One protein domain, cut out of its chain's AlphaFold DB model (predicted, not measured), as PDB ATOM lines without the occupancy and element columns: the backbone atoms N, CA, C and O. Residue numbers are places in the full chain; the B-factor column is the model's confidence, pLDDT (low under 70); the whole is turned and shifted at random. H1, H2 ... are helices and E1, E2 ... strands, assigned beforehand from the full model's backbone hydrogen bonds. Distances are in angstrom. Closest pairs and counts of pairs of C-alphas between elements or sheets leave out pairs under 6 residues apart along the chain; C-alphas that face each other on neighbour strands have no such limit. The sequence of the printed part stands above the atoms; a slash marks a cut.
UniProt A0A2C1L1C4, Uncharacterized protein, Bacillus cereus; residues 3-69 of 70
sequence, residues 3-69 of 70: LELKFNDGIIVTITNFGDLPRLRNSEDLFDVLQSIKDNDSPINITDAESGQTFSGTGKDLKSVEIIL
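AT A GLANCE: This is residues 3 to 69 of the 70 residues of an uncharacterized protein of Bacillus cereus (UniProt A0A2C1L1C4). What does the model look like? A small sheet of three strands, E2, E1 and E5, stands partly face to face with a two-stranded hairpin, E3 and E4, whose strands cross those of the sheet, and helix H1 sits at one open side between the two. The long link before H1 wraps round one end, and its residues 22 to 29 stick out. What is it made of? The printed part has 67 residues with five named strands and one named helix in the order E1 E2 H1 E3 E4 E5, of mixed class; both sheets, E2 - E1 - E5 and E3 - E4, are antiparallel. How large is it? It is compact, with a radius of gyration of the C-alphas of 11.8 A and spans of 30 by 26 by 22 A.

HOW THE PARTS SIT: How is the larger sheet built? Inner strand E1, residues 3 to 7, is antiparallel to edge strand E5, residues 62 to 68, at 158 degrees, with N 4 and O 66 within hydrogen-bond range at 2.9 A. On its other side E1 forms a hairpin with edge strand E2, residues 12 to 15, where N 5 and O 13 are 2.9 A apart. What stands across from it? E3, residues 43 to 47, and E4, residues 54 to 58, form an antiparallel hairpin at 163 degrees, with N 44 and O 57 at 2.8 A. The closest C-alphas of E2 and E4 are those of Val 13 and Phe 55, 7.9 A apart, while E1 and E3 are apart. Where is the helix? H1, residues 30 to 39, is on the larger sheet but only grazes it, with residues 31 to 38; its closest C-alphas to E5 are those of Lys 38 and Leu 62, 6.7 A apart, and to E3 those of Ile 37 and Pro 43, 7.5 A. Every O i to N i+4 pair in H1 is within hydrogen-bond range.

IN THESE COORDINATES: Where do the larger sheet's strands run? E1 begins at C-alpha 3 (225.529, 197.826, 217.819) and is 13.1 A long; E2 measures 9.8 A. E5 is 17.2 A long and ends at C-alpha 68 (223.292, 203.478, 216.719). How long are the others? H1 measures 14.2 A from C-alpha 30 (223.659, 195.723, 227.924), E3 13.0 A and E4 13.3 A.

THE WHOLE: What is its reach? The two C-alphas farthest apart are those of Asp 9 and Arg 25, 32.6 A, and the printed part has no cut. Which link is long? That from E2 to H1, 14 residues. Where is confidence low? Residues 17 to 28 are under 70, and the mean pLDDT of the printed part is 81.6.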
ATOM      1  N   LEU A   3     224.387 197.801 216.903       87.31
ATOM      2  CA  LEU A   3     225.529 197.826 217.819       87.31
ATOM      3  C   LEU A   3     226.817 197.693 217.008       87.31
ATOM      4  O   LEU A   3     226.954 196.743 216.246       87.31
ATOM      5  N   GLU A   4     227.757 198.615 217.169       91.56
ATOM      6  CA  GLU A   4     229.097 198.483 216.598       91.56
ATOM      7  C   GLU A   4     230.098 198.137 217.690       91.56
ATOM      8  O   GLU A   4     230.257 198.887 218.653       91.56
ATOM      9  N   LEU A   5     230.789 197.012 217.527       91.19
ATOM     10  CA  LEU A   5     231.932 196.629 218.344       91.19
ATOM     11  C   LEU A   5     233.207 197.023 217.605       91.19
ATOM     12  O   LEU A   5     233.424 196.589 216.473       91.19
ATOM     13  N   LYS A   6     234.049 197.842 218.234       94.12
ATOM     14  CA  LYS A   6     235.311 198.308 217.649       94.12
ATOM     15  C   LYS A   6     236.474 197.661 218.377       94.12
ATOM     16  O   LYS A   6     236.521 197.708 219.607       94.12
ATOM     17  N   PHE A   7     237.411 197.102 217.626       94.25
ATOM     18  CA  PHE A   7     238.555 196.368 218.152       94.25
ATOM     19  C   PHE A   7     239.864 197.159 218.009       94.25
ATOM     20  O   PHE A   7     239.949 198.146 217.271       94.25
ATOM     21  N   ASN A   8     240.890 196.765 218.766       93.94
ATOM     22  CA  ASN A   8     242.189 197.450 218.809       93.94
ATOM     23  C   ASN A   8     242.953 197.417 217.475       93.94
ATOM     24  O   ASN A   8     243.746 198.317 217.206       93.94
ATOM     25  N   ASP A   9     242.701 196.411 216.644       92.38
ATOM     26  CA  ASP A   9     243.277 196.236 215.307       92.38
ATOM     27  C   ASP A   9     242.572 197.068 214.219       92.38
ATOM     28  O   ASP A   9     242.982 197.059 213.059       92.38
ATOM     29  N   GLY A  10     241.535 197.822 214.593       90.50
ATOM     30  CA  GLY A  10     240.740 198.631 213.676       90.50
ATOM     31  C   GLY A  10     239.572 197.883 213.037       90.50
ATOM     32  O   GLY A  10     238.847 198.494 212.250       90.50
ATOM     33  N   ILE A  11     239.344 196.610 213.379       91.44
ATOM     34  CA  ILE A  11     238.155 195.881 212.934       91.44
ATOM     35  C   ILE A  11     236.913 196.471 213.608       91.44
ATOM     36  O   ILE A  11     236.897 196.775 214.804       91.44
ATOM     37  N   ILE A  12     235.853 196.629 212.817       92.50
ATOM     38  CA  ILE A  12     234.533 197.053 213.280       92.50
ATOM     39  C   ILE A  12     233.543 195.961 212.903       92.50
ATOM     40  O   ILE A  12     233.439 195.589 211.735       92.50
ATOM     41  N   VAL A  13     232.817 195.458 213.897       89.44
ATOM     42  CA  VAL A  13     231.765 194.461 213.708       89.44
ATOM     43  C   VAL A  13     230.422 195.110 214.002       89.44
ATOM     44  O   VAL A  13     230.181 195.575 215.116       89.44
ATOM     45  N   THR A  14     229.542 195.138 213.002       89.00
ATOM     46  CA  THR A  14     228.204 195.722 213.122       89.00
ATOM     47  C   THR A  14     227.175 194.620 213.345       89.00
ATOM     48  O   THR A  14     226.916 193.806 212.466       89.00
ATOM     49  N   ILE A  15     226.536 194.631 214.510       84.50
ATOM     50  CA  ILE A  15     225.424 193.745 214.854       84.50
ATOM     51  C   ILE A  15     224.117 194.479 214.546       84.50
ATOM     52  O   ILE A  15     223.802 195.522 215.129       84.50
ATOM     53  N   THR A  16     223.351 193.931 213.607       77.88
ATOM     54  CA  THR A  16     222.048 194.464 213.172       77.88
ATOM     55  C   THR A  16     220.870 193.672 213.735       77.88
ATOM     56  O   THR A  16     219.779 194.225 213.870       77.88
ATOM     57  N   ASN A  17     221.089 192.409 214.117       68.00
ATOM     58  CA  ASN A  17     220.083 191.538 214.710       68.00
ATOM     59  C   ASN A  17     220.385 191.283 216.194       68.00
ATOM     60  O   ASN A  17     221.274 190.518 216.551       68.00
ATOM     61  N   PHE A  18     219.617 191.917 217.078       65.25
ATOM     62  CA  PHE A  18     219.742 191.735 218.531       65.25
ATOM     63  C   PHE A  18     219.101 190.430 219.025       65.25
ATOM     64  O   PHE A  18     219.186 190.128 220.211       65.25
ATOM     65  N   GLY A  19     218.448 189.664 218.139       54.09
ATOM     66  CA  GLY A  19     217.859 188.360 218.454       54.09
ATOM     67  C   GLY A  19     218.889 187.279 218.796       54.09
ATOM     68  O   GLY A  19     218.539 186.326 219.489       54.09
ATOM     69  N   ASP A  20     220.145 187.464 218.376       51.81
ATOM     70  CA  ASP A  20     221.272 186.568 218.676       51.81
ATOM     71  C   ASP A  20     221.941 186.879 220.024       51.81
ATOM     72  O   ASP A  20     222.772 186.111 220.511       51.81
ATOM     73  N   LEU A  21     221.559 187.987 220.669       55.16
ATOM     74  CA  LEU A  21     221.988 188.286 222.027       55.16
ATOM     75  C   LEU A  21     221.041 187.575 223.003       55.16
ATOM     76  O   LEU A  21     219.822 187.775 222.935       55.16
ATOM     77  N   PRO A  22     221.555 186.729 223.913       49.16
ATOM     78  CA  PRO A  22     220.721 185.966 224.826       49.16
ATOM     79  C   PRO A  22     219.878 186.909 225.691       49.16
ATOM     80  O   PRO A  22     220.361 187.519 226.633       49.16
ATOM     81  N   ARG A  23     218.590 187.005 225.344       49.06
ATOM     82  CA  ARG A  23     217.474 187.535 226.143       49.06
ATOM     83  C   ARG A  23     217.810 188.793 226.963       49.06
ATOM     84  O   ARG A  23     217.893 188.731 228.183       49.06
ATOM     85  N   LEU A  24     217.742 189.951 226.306       51.62
ATOM     86  CA  LEU A  24     217.477 191.274 226.907       51.62
ATOM     87  C   LEU A  24     216.064 191.357 227.549       51.62
ATOM     88  O   LEU A  24     215.321 192.312 227.334       51.62
ATOM     89  N   ARG A  25     215.610 190.310 228.255       48.44
ATOM     90  CA  ARG A  25     214.291 190.268 228.915       48.44
ATOM     91  C   ARG A  25     214.305 190.897 230.303       48.44
ATOM     92  O   ARG A  25     213.246 191.289 230.777       48.44
ATOM     93  N   ASN A  26     215.486 191.042 230.892       47.69
ATOM     94  CA  ASN A  26     215.715 191.841 232.080       47.69
ATOM     95  C   ASN A  26     216.742 192.894 231.679       47.69
ATOM     96  O   ASN A  26     217.779 192.554 231.119       47.69
ATOM     97  N   SER A  27     216.439 194.159 231.913       46.84
ATOM     98  CA  SER A  27     217.347 195.291 231.754       46.84
ATOM     99  C   SER A  27     218.467 195.279 232.808       46.84
ATOM    100  O   SER A  27     218.687 196.287 233.467       46.84
ATOM    101  N   GLU A  28     219.111 194.134 233.040       53.16
ATOM    102  CA  GLU A  28     220.471 194.140 233.579       53.16
ATOM    103  C   GLU A  28     221.365 194.501 232.394       53.16
ATOM    104  O   GLU A  28     221.264 193.906 231.315       53.16
ATOM    105  N   ASP A  29     222.070 195.616 232.545       72.69
ATOM    106  CA  ASP A  29     222.404 196.527 231.463       72.69
ATOM    107  C   ASP A  29     223.210 195.847 230.351       72.69
ATOM    108  O   ASP A  29     224.213 195.180 230.590       72.69
ATOM    109  N   LEU A  30     222.830 196.075 229.088       75.06
ATOM    110  CA  LEU A  30     223.659 195.723 227.924       75.06
ATOM    111  C   LEU A  30     225.116 196.177 228.134       75.06
ATOM    112  O   LEU A  30     226.053 195.488 227.741       75.06
ATOM    113  N   PHE A  31     225.291 197.324 228.793       78.62
ATOM    114  CA  PHE A  31     226.589 197.839 229.196       78.62
ATOM    115  C   PHE A  31     227.300 196.954 230.221       78.62
ATOM    116  O   PHE A  31     228.483 196.702 230.030       78.62
ATOM    117  N   ASP A  32     226.614 196.419 231.230       83.44
ATOM    118  CA  ASP A  32     227.201 195.500 232.212       83.44
ATOM    119  C   ASP A  32     227.658 194.193 231.565       83.44
ATOM    120  O   ASP A  32     228.713 193.655 231.906       83.44
ATOM    121  N   VAL A  33     226.905 193.693 230.580       83.19
ATOM    122  CA  VAL A  33     227.298 192.508 229.805       83.19
ATOM    123  C   VAL A  33     228.561 192.795 228.994       83.19
ATOM    124  O   VAL A  33     229.519 192.025 229.043       83.19
ATOM    125  N   LEU A  34     228.592 193.915 228.269       84.62
ATOM    126  CA  LEU A  34     229.753 194.314 227.466       84.62
ATOM    127  C   LEU A  34     230.980 194.605 228.343       84.62
ATOM    128  O   LEU A  34     232.098 194.234 227.983       84.62
ATOM    129  N   GLN A  35     230.767 195.208 229.512       86.62
ATOM    130  CA  GLN A  35     231.800 195.452 230.512       86.62
ATOM    131  C   GLN A  35     232.334 194.128 231.066       86.62
ATOM    132  O   GLN A  35     233.542 193.918 231.081       86.62
ATOM    133  N   SER A  36     231.456 193.182 231.404       88.94
ATOM    134  CA  SER A  36     231.845 191.851 231.886       88.94
ATOM    135  C   SER A  36     232.628 191.054 230.843       88.94
ATOM    136  O   SER A  36     233.559 190.334 231.199       88.94
ATOM    137  N   ILE A  37     232.282 191.180 229.557       89.12
ATOM    138  CA  ILE A  37     233.045 190.568 228.460       89.12
ATOM    139  C   ILE A  37     234.473 191.114 228.448       89.12
ATOM    140  O   ILE A  37     235.421 190.336 228.335       89.12
ATOM    141  N   LYS A  38     234.633 192.433 228.595       89.50
ATOM    142  CA  LYS A  38     235.940 193.090 228.636       89.50
ATOM    143  C   LYS A  38     236.747 192.693 229.873       89.50
ATOM    144  O   LYS A  38     237.899 192.287 229.733       89.50
ATOM    145  N   ASP A  39     236.142 192.777 231.052       92.38
ATOM    146  CA  ASP A  39     236.808 192.538 232.337       92.38
ATOM    147  C   ASP A  39     237.274 191.086 232.479       92.38
ATOM    148  O   ASP A  39     238.363 190.824 232.990       92.38
ATOM    149  N   ASN A  40     236.480 190.141 231.967       94.25
ATOM    150  CA  ASN A  40     236.794 188.715 232.019       94.25
ATOM    151  C   ASN A  40     237.558 188.204 230.790       94.25
ATOM    152  O   ASN A  40     237.763 186.997 230.684       94.25
ATOM    153  N   ASP A  41     237.936 189.078 229.852       94.06
ATOM    154  CA  ASP A  41     238.557 188.691 228.577       94.06
ATOM    155  C   ASP A  41     237.785 187.571 227.854       94.06
ATOM    156  O   ASP A  41     238.340 186.592 227.353       94.06
ATOM    157  N   SER A  42     236.455 187.675 227.866       91.81
ATOM    158  CA  SER A  42     235.592 186.630 227.322       91.81
ATOM    159  C   SER A  42     235.676 186.593 225.793       91.81
ATOM    160  O   SER A  42     235.819 187.642 225.159       91.81
ATOM    161  N   PRO A  43     235.567 185.405 225.173       91.31
ATOM    162  CA  PRO A  43     235.553 185.291 223.721       91.31
ATOM    163  C   PRO A  43     234.310 185.970 223.130       91.31
ATOM    164  O   PRO A  43     233.198 185.806 223.631       91.31
ATOM    165  N   ILE A  44     234.504 186.692 222.028       89.44
ATOM    166  CA  ILE A  44     233.454 187.337 221.238       89.44
ATOM    167  C   ILE A  44     233.416 186.639 219.882       89.44
ATOM    168  O   ILE A  44     234.351 186.764 219.097       89.44
ATOM    169  N   ASN A  45     232.333 185.916 219.600       89.75
ATOM    170  CA  ASN A  45     232.120 185.255 218.315       89.75
ATOM    171  C   ASN A  45     230.844 185.795 217.684       89.75
ATOM    172  O   ASN A  45     229.775 185.707 218.287       89.75
ATOM    173  N   ILE A  46     230.965 186.369 216.490       84.81
ATOM    174  CA  ILE A  46     229.846 186.974 215.768       84.81
ATOM    175  C   ILE A  46     229.823 186.380 214.374       84.81
ATOM    176  O   ILE A  46     230.759 186.569 213.599       84.81
ATOM    177  N   THR A  47     228.753 185.660 214.069       83.00
ATOM    178  CA  THR A  47     228.525 185.095 212.745       83.00
ATOM    179  C   THR A  47     227.595 186.012 211.973       83.00
ATOM    180  O   THR A  47     226.486 186.306 212.414       83.00
ATOM    181  N   ASP A  48     228.050 186.460 210.813       78.88
ATOM    182  CA  ASP A  48     227.210 187.143 209.847       78.88
ATOM    183  C   ASP A  48     226.259 186.122 209.209       78.88
ATOM    184  O   ASP A  48     226.687 185.148 208.585       78.88
ATOM    185  N   ALA A  49     224.956 186.335 209.389       74.38
ATOM    186  CA  ALA A  49     223.917 185.447 208.884       74.38
ATOM    187  C   ALA A  49     223.820 185.433 207.346       74.38
ATOM    188  O   ALA A  49     223.327 184.454 206.787       74.38
ATOM    189  N   GLU A  50     224.273 186.487 206.661       76.69
ATOM    190  CA  GLU A  50     224.222 186.590 205.199       76.69
ATOM    191  C   GLU A  50     225.437 185.930 204.546       76.69
ATOM    192  O   GLU A  50     225.294 185.155 203.599       76.69
ATOM    193  N   SER A  51     226.639 186.221 205.049       81.62
ATOM    194  CA  SER A  51     227.882 185.699 204.469       81.62
ATOM    195  C   SER A  51     228.332 184.363 205.068       81.62
ATOM    196  O   SER A  51     229.191 183.690 204.493       81.62
ATOM    197  N   GLY A  52     227.788 183.975 206.227       82.75
ATOM    198  CA  GLY A  52     228.227 182.816 207.005       82.75
ATOM    199  C   GLY A  52     229.618 182.980 207.627       82.75
ATOM    200  O   GLY A  52     230.127 182.051 208.258       82.75
ATOM    201  N   GLN A  53     230.257 184.141 207.454       83.50
ATOM    202  CA  GLN A  53     231.570 184.406 208.023       83.50
ATOM    203  C   GLN A  53     231.450 184.631 209.525       83.50
ATOM    204  O   GLN A  53     230.538 185.303 210.001       83.50
ATOM    205  N   THR A  54     232.388 184.064 210.277       87.44
ATOM    206  CA  THR A  54     232.470 184.271 211.721       87.44
ATOM    207  C   THR A  54     233.667 185.147 212.032       87.44
ATOM    208  O   THR A  54     234.803 184.796 211.715       87.44
ATOM    209  N   PHE A  55     233.401 186.283 212.664       89.19
ATOM    210  CA  PHE A  55     234.410 187.051 213.365       89.19
ATOM    211  C   PHE A  55     234.643 186.435 214.749       89.19
ATOM    212  O   PHE A  55     233.686 186.132 215.467       89.19
ATOM    213  N   SER A  56     235.912 186.305 215.131       90.00
ATOM    214  CA  SER A  56     236.337 185.870 216.459       90.00
ATOM    215  C   SER A  56     237.307 186.893 217.037       90.00
ATOM    216  O   SER A  56     238.335 187.185 216.431       90.00
ATOM    217  N   GLY A  57     236.986 187.407 218.219       90.06
ATOM    218  CA  GLY A  57     237.824 188.318 218.991       90.06
ATOM    219  C   GLY A  57     237.717 188.035 220.486       90.06
ATOM    220  O   GLY A  57     237.061 187.081 220.911       90.06
ATOM    221  N   THR A  58     238.354 188.869 221.300       93.38
ATOM    222  CA  THR A  58     238.327 188.746 222.765       93.38
ATOM    223  C   THR A  58     237.908 190.052 223.429       93.38
ATOM    224  O   THR A  58     237.966 191.129 222.827       93.38
ATOM    225  N   GLY A  59     237.496 189.972 224.693       92.06
ATOM    226  CA  GLY A  59     237.185 191.144 225.506       92.06
ATOM    227  C   GLY A  59     238.356 192.121 225.655       92.06
ATOM    228  O   GLY A  59     238.133 193.334 225.683       92.06
ATOM    229  N   LYS A  60     239.609 191.643 225.684       94.19
ATOM    230  CA  LYS A  60     240.793 192.524 225.683       94.19
ATOM    231  C   LYS A  60     240.914 193.355 224.414       94.19
ATOM    232  O   LYS A  60     241.303 194.525 224.488       94.19
ATOM    233  N   ASP A  61     240.568 192.764 223.277       94.44
ATOM    234  CA  ASP A  61     240.655 193.425 221.977       94.44
ATOM    235  C   ASP A  61     239.518 194.423 221.760       94.44
ATOM    236  O   ASP A  61     239.666 195.348 220.963       94.44
ATOM    237  N   LEU A  62     238.406 194.274 222.488       92.88
ATOM    238  CA  LEU A  62     237.276 195.190 222.431       92.88
ATOM    239  C   LEU A  62     237.670 196.569 222.981       92.88
ATOM    240  O   LEU A  62     237.902 196.757 224.178       92.88
ATOM    241  N   LYS A  63     237.717 197.561 222.098       94.00
ATOM    242  CA  LYS A  63     238.114 198.938 222.403       94.00
ATOM    243  C   LYS A  63     236.934 199.795 222.842       94.00
ATOM    244  O   LYS A  63     237.037 200.523 223.824       94.00
ATOM    245  N   SER A  64     235.834 199.735 222.100       93.00
ATOM    246  CA  SER A  64     234.638 200.536 222.364       93.00
ATOM    247  C   SER A  64     233.403 199.896 221.748       93.00
ATOM    248  O   SER A  64     233.507 199.108 220.805       93.00
ATOM    249  N   VAL A  65     232.238 200.292 222.253       90.19
ATOM    250  CA  VAL A  65     230.941 199.877 221.727       90.19
ATOM    251  C   VAL A  65     230.080 201.103 221.462       90.19
ATOM    252  O   VAL A  65     230.011 201.998 222.303       90.19
ATOM    253  N   GLU A  66     229.427 201.145 220.305       90.50
ATOM    254  CA  GLU A  66     228.543 202.241 219.911       90.50
ATOM    255  C   GLU A  66     227.134 201.726 219.621       90.50
ATOM    256  O   GLU A  66     226.942 200.787 218.848       90.50
ATOM    257  N   ILE A  67     226.136 202.357 220.246       86.44
ATOM    258  CA  ILE A  67     224.720 202.097 219.977       86.44
ATOM    259  C   ILE A  67     224.241 203.126 218.960       86.44
ATOM    260  O   ILE A  67     224.206 204.324 219.234       86.44
ATOM    261  N   ILE A  68     223.825 202.645 217.793       87.19
ATOM    262  CA  ILE A  68     223.292 203.478 216.719       87.19
ATOM    263  C   ILE A  68     221.768 203.402 216.772       87.19
ATOM    264  O   ILE A  68     221.164 202.366 216.468       87.19
ATOM    265  N   LEU A  69     221.140 204.506 217.171       80.00
ATOM    266  CA  LEU A  69     219.692 204.690 217.132       80.00
ATOM    267  C   LEU A  69     219.317 205.130 215.709       80.00
ATOM    268  O   LEU A  69     219.815 206.141 215.226       80.00
TER     269      LEU A  69